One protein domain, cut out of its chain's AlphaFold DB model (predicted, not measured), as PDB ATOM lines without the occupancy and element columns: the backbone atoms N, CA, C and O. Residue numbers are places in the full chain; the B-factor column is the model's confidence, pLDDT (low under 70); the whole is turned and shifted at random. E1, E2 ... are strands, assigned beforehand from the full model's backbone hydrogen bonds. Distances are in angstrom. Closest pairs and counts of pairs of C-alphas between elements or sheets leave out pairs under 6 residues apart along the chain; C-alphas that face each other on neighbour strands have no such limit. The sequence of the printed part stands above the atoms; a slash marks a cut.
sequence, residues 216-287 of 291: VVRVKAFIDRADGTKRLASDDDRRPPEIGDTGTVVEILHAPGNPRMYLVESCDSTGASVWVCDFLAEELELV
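Overview. This is residues 216 to 287 of the 291 residues of an uncharacterized protein of Bradyrhizobiaceae bacterium (UniProt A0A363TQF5). Picture one strongly twisted antiparallel sheet of five strands, curled part of the way towards a barrel but left open; the long strands E2, E3 and E4 run side by side, and the short E1 and E5 pair at one end of its order. A long loop, residues 220 to 245, swings out from E1 and returns to E2. The 72 printed residues hold E1 to E5 and no named helix; the order is E4, E3, E2, E1, E5, the class all strand, with 35 residues in named elements, under half. The whole is compact, radius of gyration of the C-alphas 11.9 A, spanning 38 by 27 by 20 A.

Arrangement. Start with E1, residues 216 to 219, and E2, residues 246 to 255, a hairpin: N 217 and O 247 are 2.9 A apart. E2 bends by 63 degrees at residue 250, and its pairing is staggered: 246 to 248 with E1, 248 to 255 with E3, residues 258 to 267. Hairpin E2 and E3 has N 250 and O 263 at 2.8 A. E3 and E4, residues 273 to 280, form another, with N 264 and O 277 at 2.8 A; E1 to E4 make a meander, each strand the antiparallel neighbour of the one before. Edge strand E5, residues 284 to 286, is antiparallel to E1, with N 218 and O 285 at 2.8 A. E4 and E5 meet only through their link; E1 and E4 are only just apart, closest C-alphas 8.4 A.

Along the chain. Find C-alpha 216 at (25.641, -46.140, 11.266), where E1 begins. E2 measures 24.5 A, E3 27.8 A and E4 20.1 A from first to last C-alpha. E5 ends at C-alpha 286, (23.931, -42.734, 16.137).

Size, cuts and confidence. The C-alphas farthest apart, Gly 257 and Thr 270, are 38.0 A apart. The printed part has no cut; E1 to E2 is a long link. Look for pLDDT under 70 at residues 228 to 230, 232 to 236 and 255 to 259.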
ATOM      1  N   VAL A 216      25.758 -47.325  12.122       95.56
ATOM      2  CA  VAL A 216      25.641 -46.140  11.266       95.56
ATOM      3  C   VAL A 216      25.664 -44.893  12.142       95.56
ATOM      4  O   VAL A 216      24.846 -44.730  13.053       95.56
ATOM      5  N   VAL A 217      26.610 -44.007  11.862       96.94
ATOM      6  CA  VAL A 217      26.869 -42.794  12.636       96.94
ATOM      7  C   VAL A 217      26.860 -41.566  11.739       96.94
ATOM      8  O   VAL A 217      27.124 -41.650  10.540       96.94
ATOM      9  N   ARG A 218      26.566 -40.410  12.326       97.69
ATOM     10  CA  ARG A 218      26.668 -39.100  11.687       97.69
ATOM     11  C   ARG A 218      27.755 -38.278  12.355       97.69
ATOM     12  O   ARG A 218      27.836 -38.247  13.581       97.69
ATOM     13  N   VAL A 219      28.549 -37.582  11.550       97.31
ATOM     14  CA  VAL A 219      29.538 -36.616  12.033       97.31
ATOM     15  C   VAL A 219      28.799 -35.394  12.569       97.31
ATOM     16  O   VAL A 219      28.164 -34.669  11.804       97.31
ATOM     17  N   LYS A 220      28.859 -35.148  13.879       97.88
ATOM     18  CA  LYS A 220      28.173 -34.008  14.516       97.88
ATOM     19  C   LYS A 220      29.093 -32.818  14.769       97.88
ATOM     20  O   LYS A 220      28.625 -31.684  14.822       97.88
ATOM     21  N   ALA A 221      30.386 -33.069  14.951       96.12
ATOM     22  CA  ALA A 221      31.365 -32.042  15.263       96.12
ATOM     23  C   ALA A 221      32.776 -32.499  14.898       96.12
ATOM     24  O   ALA A 221      33.038 -33.685  14.720       96.12
ATOM     25  N   PHE A 222      33.681 -31.530  14.847       93.25
ATOM     26  CA  PHE A 222      35.109 -31.744  14.721       93.25
ATOM     27  C   PHE A 222      35.793 -31.134  15.940       93.25
ATOM     28  O   PHE A 222      35.682 -29.931  16.167       93.25
ATOM     29  N   ILE A 223      36.466 -31.962  16.731       91.38
ATOM     30  CA  ILE A 223      37.194 -31.547  17.928       91.38
ATOM     31  C   ILE A 223      38.676 -31.452  17.571       91.38
ATOM     32  O   ILE A 223      39.268 -32.411  17.073       91.38
ATOM     33  N   ASP A 224      39.274 -30.291  17.835       84.12
ATOM     34  CA  ASP A 224      40.714 -30.106  17.674       84.12
ATOM     35  C   ASP A 224      41.461 -31.008  18.654       84.12
ATOM     36  O   ASP A 224      41.282 -30.937  19.875       84.12
ATOM     37  N   ARG A 225      42.318 -31.877  18.119       81.00
ATOM     38  CA  ARG A 225      43.108 -32.791  18.938       81.00
ATOM     39  C   ARG A 225      44.300 -32.044  19.519       81.00
ATOM     40  O   ARG A 225      45.147 -31.529  18.792       81.00
ATOM     41  N   ALA A 226      44.368 -31.998  20.849       73.88
ATOM     42  CA  ALA A 226      45.421 -31.289  21.577       73.88
ATOM     43  C   ALA A 226      46.836 -31.836  21.304       73.88
ATOM     44  O   ALA A 226      47.818 -31.132  21.523       73.88
ATOM     45  N   ASP A 227      46.948 -33.079  20.827       74.00
ATOM     46  CA  ASP A 227      48.214 -33.729  20.474       74.00
ATOM     47  C   ASP A 227      48.711 -33.380  19.059       74.00
ATOM     48  O   ASP A 227      49.786 -33.823  18.656       74.00
ATOM     49  N   GLY A 228      47.952 -32.582  18.300       67.62
ATOM     50  CA  GLY A 228      48.285 -32.226  16.924       67.62
ATOM     51  C   GLY A 228      48.220 -33.404  15.951       67.62
ATOM     52  O   GLY A 228      48.679 -33.262  14.813       67.62
ATOM     53  N   THR A 229      47.662 -34.554  16.356       63.84
ATOM     54  CA  THR A 229      47.400 -35.649  15.422       63.84
ATOM     55  C   THR A 229      46.402 -35.163  14.383       63.84
ATOM     56  O   THR A 229      45.248 -34.840  14.670       63.84
ATOM     57  N   LYS A 230      46.875 -35.060  13.141       65.44
ATOM     58  CA  LYS A 230      45.987 -34.838  12.006       65.44
ATOM     59  C   LYS A 230      45.110 -36.073  11.860       65.44
ATOM     60  O   LYS A 230      45.611 -37.190  11.974       65.44
ATOM     61  N   ARG A 231      43.821 -35.859  11.587       73.69
ATOM     62  CA  ARG A 231      42.922 -36.938  11.172       73.69
ATOM     63  C   ARG A 231      43.552 -37.692  10.010       73.69
ATOM     64  O   ARG A 231      44.102 -37.062   9.100       73.69
ATOM     65  N   LEU A 232      43.482 -39.016  10.055       69.19
ATOM     66  CA  LEU A 232      43.902 -39.848   8.937       69.19
ATOM     67  C   LEU A 232      42.917 -39.605   7.791       69.19
ATOM     68  O   LEU A 232      41.847 -40.200   7.748       69.19
ATOM     69  N   ALA A 233      43.257 -38.695   6.880       65.31
ATOM     70  CA  ALA A 233      42.602 -38.627   5.585       65.31
ATOM     71  C   ALA A 233      43.222 -39.722   4.710       65.31
ATOM     72  O   ALA A 233      44.418 -39.681   4.422       65.31
ATOM     73  N   SER A 234      42.437 -40.736   4.345       60.03
ATOM     74  CA  SER A 234      42.881 -41.752   3.387       60.03
ATOM     75  C   SER A 234      43.052 -41.117   2.001       60.03
ATOM     76  O   SER A 234      42.046 -40.637   1.497       60.03
ATOM     77  N   ASP A 235      44.260 -41.162   1.426       63.09
ATOM     78  CA  ASP A 235      44.671 -40.795   0.049       63.09
ATOM     79  C   ASP A 235      44.136 -39.480  -0.575       63.09
ATOM     80  O   ASP A 235      42.958 -39.140  -0.508       63.09
ATOM     81  N   ASP A 236      45.020 -38.762  -1.280       64.31
ATOM     82  CA  ASP A 236      44.810 -37.384  -1.773       64.31
ATOM     83  C   ASP A 236      43.607 -37.179  -2.726       64.31
ATOM     84  O   ASP A 236      43.177 -36.042  -2.926       64.31
ATOM     85  N   ASP A 237      43.020 -38.244  -3.282       74.00
ATOM     86  CA  ASP A 237      41.894 -38.144  -4.223       74.00
ATOM     87  C   ASP A 237      40.504 -38.211  -3.558       74.00
ATOM     88  O   ASP A 237      39.479 -38.067  -4.233       74.00
ATOM     89  N   ARG A 238      40.425 -38.433  -2.239       82.00
ATOM     90  CA  ARG A 238      39.148 -38.547  -1.512       82.00
ATOM     91  C   ARG A 238      38.743 -37.224  -0.860       82.00
ATOM     92  O   ARG A 238      39.561 -36.498  -0.302       82.00
ATOM     93  N   ARG A 239      37.443 -36.903  -0.902       89.81
ATOM     94  CA  ARG A 239      36.889 -35.717  -0.219       89.81
ATOM     95  C   ARG A 239      37.015 -35.913   1.301       89.81
ATOM     96  O   ARG A 239      36.664 -36.988   1.767       89.81
ATOM     97  N   PRO A 240      37.431 -34.914   2.099       91.50
ATOM     98  CA  PRO A 240      37.410 -35.037   3.558       91.50
ATOM     99  C   PRO A 240      35.973 -35.173   4.106       91.50
ATOM    100  O   PRO A 240      35.028 -34.726   3.453       91.50
ATOM    101  N   PRO A 241      35.785 -35.747   5.309       95.25
ATOM    102  CA  PRO A 241      34.477 -35.761   5.954       95.25
ATOM    103  C   PRO A 241      33.994 -34.339   6.266       95.25
ATOM    104  O   PRO A 241      34.789 -33.453   6.591       95.25
ATOM    105  N   GLU A 242      32.679 -34.138   6.245       95.81
ATOM    106  CA  GLU A 242      31.995 -32.905   6.647       95.81
ATOM    107  C   GLU A 242      30.981 -33.167   7.772       95.81
ATOM    108  O   GLU A 242      30.466 -34.275   7.934       95.81
ATOM    109  N   ILE A 243      30.672 -32.137   8.568       97.25
ATOM    110  CA  ILE A 243      29.610 -32.226   9.581       97.25
ATOM    111  C   ILE A 243      28.275 -32.490   8.877       97.25
ATOM    112  O   ILE A 243      27.897 -31.781   7.949       97.25
ATOM    113  N   GLY A 244      27.541 -33.486   9.363       96.94
ATOM    114  CA  GLY A 244      26.299 -33.974   8.773       96.94
ATOM    115  C   GLY A 244      26.482 -35.210   7.896       96.94
ATOM    116  O   GLY A 244      25.492 -35.911   7.661       96.94
ATOM    117  N   ASP A 245      27.710 -35.528   7.475       97.12
ATOM    118  CA  ASP A 245      27.979 -36.756   6.733       97.12
ATOM    119  C   ASP A 245      27.648 -37.988   7.575       97.12
ATOM    120  O   ASP A 245      27.807 -38.004   8.797       97.12
ATOM    121  N   THR A 246      27.197 -39.043   6.899       97.25
ATOM    122  CA  THR A 246      26.897 -40.339   7.511       97.25
ATOM    123  C   THR A 246      27.936 -41.365   7.075       97.25
ATOM    124  O   THR A 246      28.336 -41.386   5.910       97.25
ATOM    125  N   GLY A 247      28.351 -42.228   7.994       96.56
ATOM    126  CA  GLY A 247      29.269 -43.331   7.732       96.56
ATOM    127  C   GLY A 247      28.978 -44.536   8.620       96.56
ATOM    128  O   GLY A 247      28.081 -44.509   9.464       96.56
ATOM    129  N   THR A 248      29.732 -45.607   8.410       96.38
ATOM    130  CA  THR A 248      29.658 -46.858   9.168       96.38
ATOM    131  C   THR A 248      30.928 -47.016   9.990       96.38
ATOM    132  O   THR A 248      32.025 -46.837   9.461       96.38
ATOM    133  N   VAL A 249      30.801 -47.354  11.273       95.50
ATOM    134  CA  VAL A 249      31.954 -47.707  12.117       95.50
ATOM    135  C   VAL A 249      32.556 -49.011  11.592       95.50
ATOM    136  O   VAL A 249      31.932 -50.062  11.712       95.50
ATOM    137  N   VAL A 250      33.752 -48.956  11.012       94.38
ATOM    138  CA  VAL A 250      34.443 -50.137  10.466       94.38
ATOM    139  C   VAL A 250      35.397 -50.761  11.479       94.38
ATOM    140  O   VAL A 250      35.540 -51.979  11.514       94.38
ATOM    141  N   GLU A 251      35.991 -49.950  12.358       90.69
ATOM    142  CA  GLU A 251      36.926 -50.420  13.380       90.69
ATOM    143  C   GLU A 251      36.845 -49.553  14.642       90.69
ATOM    144  O   GLU A 251      36.619 -48.342  14.578       90.69
ATOM    145  N   ILE A 252      37.042 -50.171  15.808       90.88
ATOM    146  CA  ILE A 252      37.157 -49.467  17.089       90.88
ATOM    147  C   ILE A 252      38.641 -49.409  17.447       90.88
ATOM    148  O   ILE A 252      39.243 -50.417  17.828       90.88
ATOM    149  N   LEU A 253      39.231 -48.222  17.333       88.00
ATOM    150  CA  LEU A 253      40.650 -47.997  17.569       88.00
ATOM    151  C   LEU A 253      40.892 -47.852  19.076       88.00
ATOM    152  O   LEU A 253      40.592 -46.828  19.702       88.00
ATOM    153  N   HIS A 254      41.423 -48.915  19.673       78.81
ATOM    154  CA  HIS A 254      41.736 -48.962  21.094       78.81
ATOM    155  C   HIS A 254      43.157 -48.459  21.354       78.81
ATOM    156  O   HIS A 254      44.115 -48.927  20.743       78.81
ATOM    157  N   ALA A 255      43.304 -47.565  22.333       58.34
ATOM    158  CA  ALA A 255      44.574 -47.344  23.012       58.34
ATOM    159  C   ALA A 255      44.504 -47.998  24.403       58.34
ATOM    160  O   ALA A 255      43.425 -48.010  25.011       58.34
ATOM    161  N   PRO A 256      45.618 -48.522  24.949       49.88
ATOM    162  CA  PRO A 256      45.636 -49.044  26.311       49.88
ATOM    163  C   PRO A 256      45.077 -48.006  27.300       49.88
ATOM    164  O   PRO A 256      45.644 -46.928  27.468       49.88
ATOM    165  N   GLY A 257      43.945 -48.328  27.934       60.16
ATOM    166  CA  GLY A 257      43.313 -47.502  28.971       60.16
ATOM    167  C   GLY A 257      42.084 -46.667  28.569       60.16
ATOM    168  O   GLY A 257      41.519 -46.041  29.461       60.16
ATOM    169  N   ASN A 258      41.645 -46.634  27.298       56.72
ATOM    170  CA  ASN A 258      40.295 -46.175  26.889       56.72
ATOM    171  C   ASN A 258      40.066 -46.366  25.367       56.72
ATOM    172  O   ASN A 258      40.968 -46.019  24.597       56.72
ATOM    173  N   PRO A 259      38.882 -46.818  24.894       60.59
ATOM    174  CA  PRO A 259      38.513 -46.671  23.487       60.59
ATOM    175  C   PRO A 259      38.328 -45.179  23.210       60.59
ATOM    176  O   PRO A 259      37.427 -44.544  23.755       60.59
ATOM    177  N   ARG A 260      39.232 -44.587  22.430       74.56
ATOM    178  CA  ARG A 260      39.180 -43.146  22.152       74.56
ATOM    179  C   ARG A 260      38.638 -42.840  20.773       74.56
ATOM    180  O   ARG A 260      38.094 -41.758  20.603       74.56
ATOM    181  N   MET A 261      38.793 -43.746  19.807       90.94
ATOM    182  CA  MET A 261      38.520 -43.422  18.413       90.94
ATOM    183  C   MET A 261      37.805 -44.544  17.668       90.94
ATOM    184  O   MET A 261      37.960 -45.727  17.963       90.94
ATOM    185  N   TYR A 262      37.039 -44.140  16.669       92.88
ATOM    186  CA  TYR A 262      36.292 -44.993  15.764       92.88
ATOM    187  C   TYR A 262      36.781 -44.706  14.358       92.88
ATOM    188  O   TYR A 262      36.737 -43.555  13.929       92.88
ATOM    189  N   LEU A 263      37.235 -45.731  13.646       93.94
ATOM    190  CA  LEU A 263      37.452 -45.626  12.213       93.94
ATOM    191  C   LEU A 263      36.085 -45.729  11.543       93.94
ATOM    192  O   LEU A 263      35.370 -46.720  11.714       93.94
ATOM    193  N   VAL A 264      35.703 -44.687  10.820       95.56
ATOM    194  CA  VAL A 264      34.417 -44.593  10.138       95.56
ATOM    195  C   VAL A 264      34.672 -44.487   8.644       95.56
ATOM    196  O   VAL A 264      35.536 -43.728   8.204       95.56
ATOM    197  N   GLU A 265      33.895 -45.231   7.870       95.62
ATOM    198  CA  GLU A 265      33.888 -45.170   6.413       95.62
ATOM    199  C   GLU A 265      32.535 -44.667   5.910       95.62
ATOM    200  O   GLU A 265      31.480 -45.167   6.310       95.62
ATOM    201  N   SER A 266      32.553 -43.685   5.012       95.94
ATOM    202  CA  SER A 266      31.373 -43.268   4.259       95.94
ATOM    203  C   SER A 266      31.496 -43.722   2.818       95.94
ATOM    204  O   SER A 266      32.514 -43.481   2.169       95.94
ATOM    205  N   CYS A 267      30.434 -44.344   2.313       94.81
ATOM    206  CA  CYS A 267      30.345 -44.780   0.930       94.81
ATOM    207  C   CYS A 267      29.231 -44.032   0.201       94.81
ATOM    208  O   CYS A 267      28.208 -43.673   0.787       94.81
ATOM    209  N   ASP A 268      29.405 -43.844  -1.102       92.31
ATOM    210  CA  ASP A 268      28.354 -43.317  -1.961       92.31
ATOM    211  C   ASP A 268      27.292 -44.388  -2.289       92.31
ATOM    212  O   ASP A 268      27.350 -45.542  -1.856       92.31
ATOM    213  N   SER A 269      26.304 -44.013  -3.105       90.44
ATOM    214  CA  SER A 269      25.237 -44.928  -3.539       90.44
ATOM    215  C   SER A 269      25.716 -46.148  -4.343       90.44
ATOM    216  O   SER A 269      24.980 -47.132  -4.458       90.44
ATOM    217  N   THR A 270      26.933 -46.113  -4.891       88.38
ATOM    218  CA  THR A 270      27.548 -47.235  -5.617       88.38
ATOM    219  C   THR A 270      28.290 -48.189  -4.679       88.38
ATOM    220  O   THR A 270      28.590 -49.322  -5.060       88.38
ATOM    221  N   GLY A 271      28.517 -47.771  -3.430       87.12
ATOM    222  CA  GLY A 271      29.329 -48.479  -2.446       87.12
ATOM    223  C   GLY A 271      30.813 -48.119  -2.513       87.12
ATOM    224  O   GLY A 271      31.598 -48.745  -1.808       87.12
ATOM    225  N   ALA A 272      31.204 -47.139  -3.333       87.50
ATOM    226  CA  ALA A 272      32.574 -46.651  -3.373       87.50
ATOM    227  C   ALA A 272      32.861 -45.779  -2.144       87.50
ATOM    228  O   ALA A 272      32.040 -44.944  -1.763       87.50
ATOM    229  N   SER A 273      34.035 -45.978  -1.542       90.38
ATOM    230  CA  SER A 273      34.499 -45.213  -0.385       90.38
ATOM    231  C   SER A 273      34.702 -43.742  -0.767       90.38
ATOM    232  O   SER A 273      35.532 -43.427  -1.621       90.38
ATOM    233  N   VAL A 274      33.927 -42.849  -0.150       94.00
ATOM    234  CA  VAL A 274      34.037 -41.390  -0.308       94.00
ATOM    235  C   VAL A 274      35.107 -40.856   0.632       94.00
ATOM    236  O   VAL A 274      35.918 -40.031   0.220       94.00
ATOM    237  N   TRP A 275      35.115 -41.347   1.873       94.69
ATOM    238  CA  TRP A 275      36.139 -41.065   2.872       94.69
ATOM    239  C   TRP A 275      36.236 -42.182   3.906       94.69
ATOM    240  O   TRP A 275      35.251 -42.853   4.218       94.69
ATOM    241  N   VAL A 276      37.427 -42.317   4.483       93.88
ATOM    242  CA  VAL A 276      37.695 -43.115   5.681       93.88
ATOM    243  C   VAL A 276      38.468 -42.225   6.642       93.88
ATOM    244  O   VAL A 276      39.454 -41.610   6.235       93.88
ATOM    245  N   CYS A 277      37.995 -42.102   7.879       94.12
ATOM    246  CA  CYS A 277      38.575 -41.196   8.864       94.12
ATOM    247  C   CYS A 277      38.308 -41.690  10.287       94.12
ATOM    248  O   CYS A 277      37.311 -42.361  10.551       94.12
ATOM    249  N   ASP A 278      39.191 -41.343  11.213       93.56
ATOM    250  CA  ASP A 278      39.054 -41.646  12.629       93.56
ATOM    251  C   ASP A 278      38.367 -40.503  13.400       93.56
ATOM    252  O   ASP A 278      38.655 -39.323  13.190       93.56
ATOM    253  N   PHE A 279      37.466 -40.854  14.317       93.75
ATOM    254  CA  PHE A 279      36.627 -39.919  15.072       93.75
ATOM    255  C   PHE A 279      36.590 -40.251  16.558       93.75
ATOM    256  O   PHE A 279      36.533 -41.422  16.927       93.75
ATOM    257  N   LEU A 280      36.544 -39.235  17.413       92.62
ATOM    258  CA  LEU A 280      36.200 -39.388  18.826       92.62
ATOM    259  C   LEU A 280      34.713 -39.729  18.987       92.62
ATOM    260  O   LEU A 280      33.882 -39.392  18.139       92.62
ATOM    261  N   ALA A 281      34.347 -40.330  20.120       93.00
ATOM    262  CA  ALA A 281      32.943 -40.607  20.425       93.00
ATOM    263  C   ALA A 281      32.084 -39.325  20.389       93.00
ATOM    264  O   ALA A 281      30.946 -39.302  19.917       93.00
ATOM    265  N   GLU A 282      32.659 -38.228  20.871       93.50
ATOM    266  CA  GLU A 282      32.053 -36.907  20.967       93.50
ATOM    267  C   GLU A 282      31.947 -36.189  19.616       93.50
ATOM    268  O   GLU A 282      31.320 -35.134  19.548       93.50
ATOM    269  N   GLU A 283      32.504 -36.746  18.543       95.19
ATOM    270  CA  GLU A 283      32.369 -36.246  17.169       95.19
ATOM    271  C   GLU A 283      31.244 -36.953  16.401       95.19
ATOM    272  O   GLU A 283      30.864 -36.507  15.317       95.19
ATOM    273  N   LEU A 284      30.666 -38.013  16.977       96.31
ATOM    274  CA  LEU A 284      29.681 -38.875  16.330       96.31
ATOM    275  C   LEU A 284      28.333 -38.880  17.060       96.31
ATOM    276  O   LEU A 284      28.237 -38.662  18.270       96.31
ATOM    277  N   GLU A 285      27.268 -39.167  16.324       96.88
ATOM    278  CA  GLU A 285      25.962 -39.553  16.865       96.88
ATOM    279  C   GLU A 285      25.393 -40.757  16.108       96.88
ATOM    280  O   GLU A 285      25.678 -40.939  14.928       96.88
ATOM    281  N   LEU A 286      24.590 -41.591  16.775       95.62
ATOM    282  CA  LEU A 286      23.931 -42.734  16.137       95.62
ATOM    283  C   LEU A 286      22.821 -42.256  15.200       95.62
ATOM    284  O   LEU A 286      21.960 -41.467  15.599       95.62
ATOM    285  N   VAL A 287      22.793 -42.794  13.981       95.62
ATOM    286  CA  VAL A 287      21.677 -42.604  13.053       95.62
ATOM    287  C   VAL A 287      20.720 -43.776  13.205       95.62
ATOM    288  O   VAL A 287      21.031 -44.907  12.836       95.62
TER     289      VAL A 287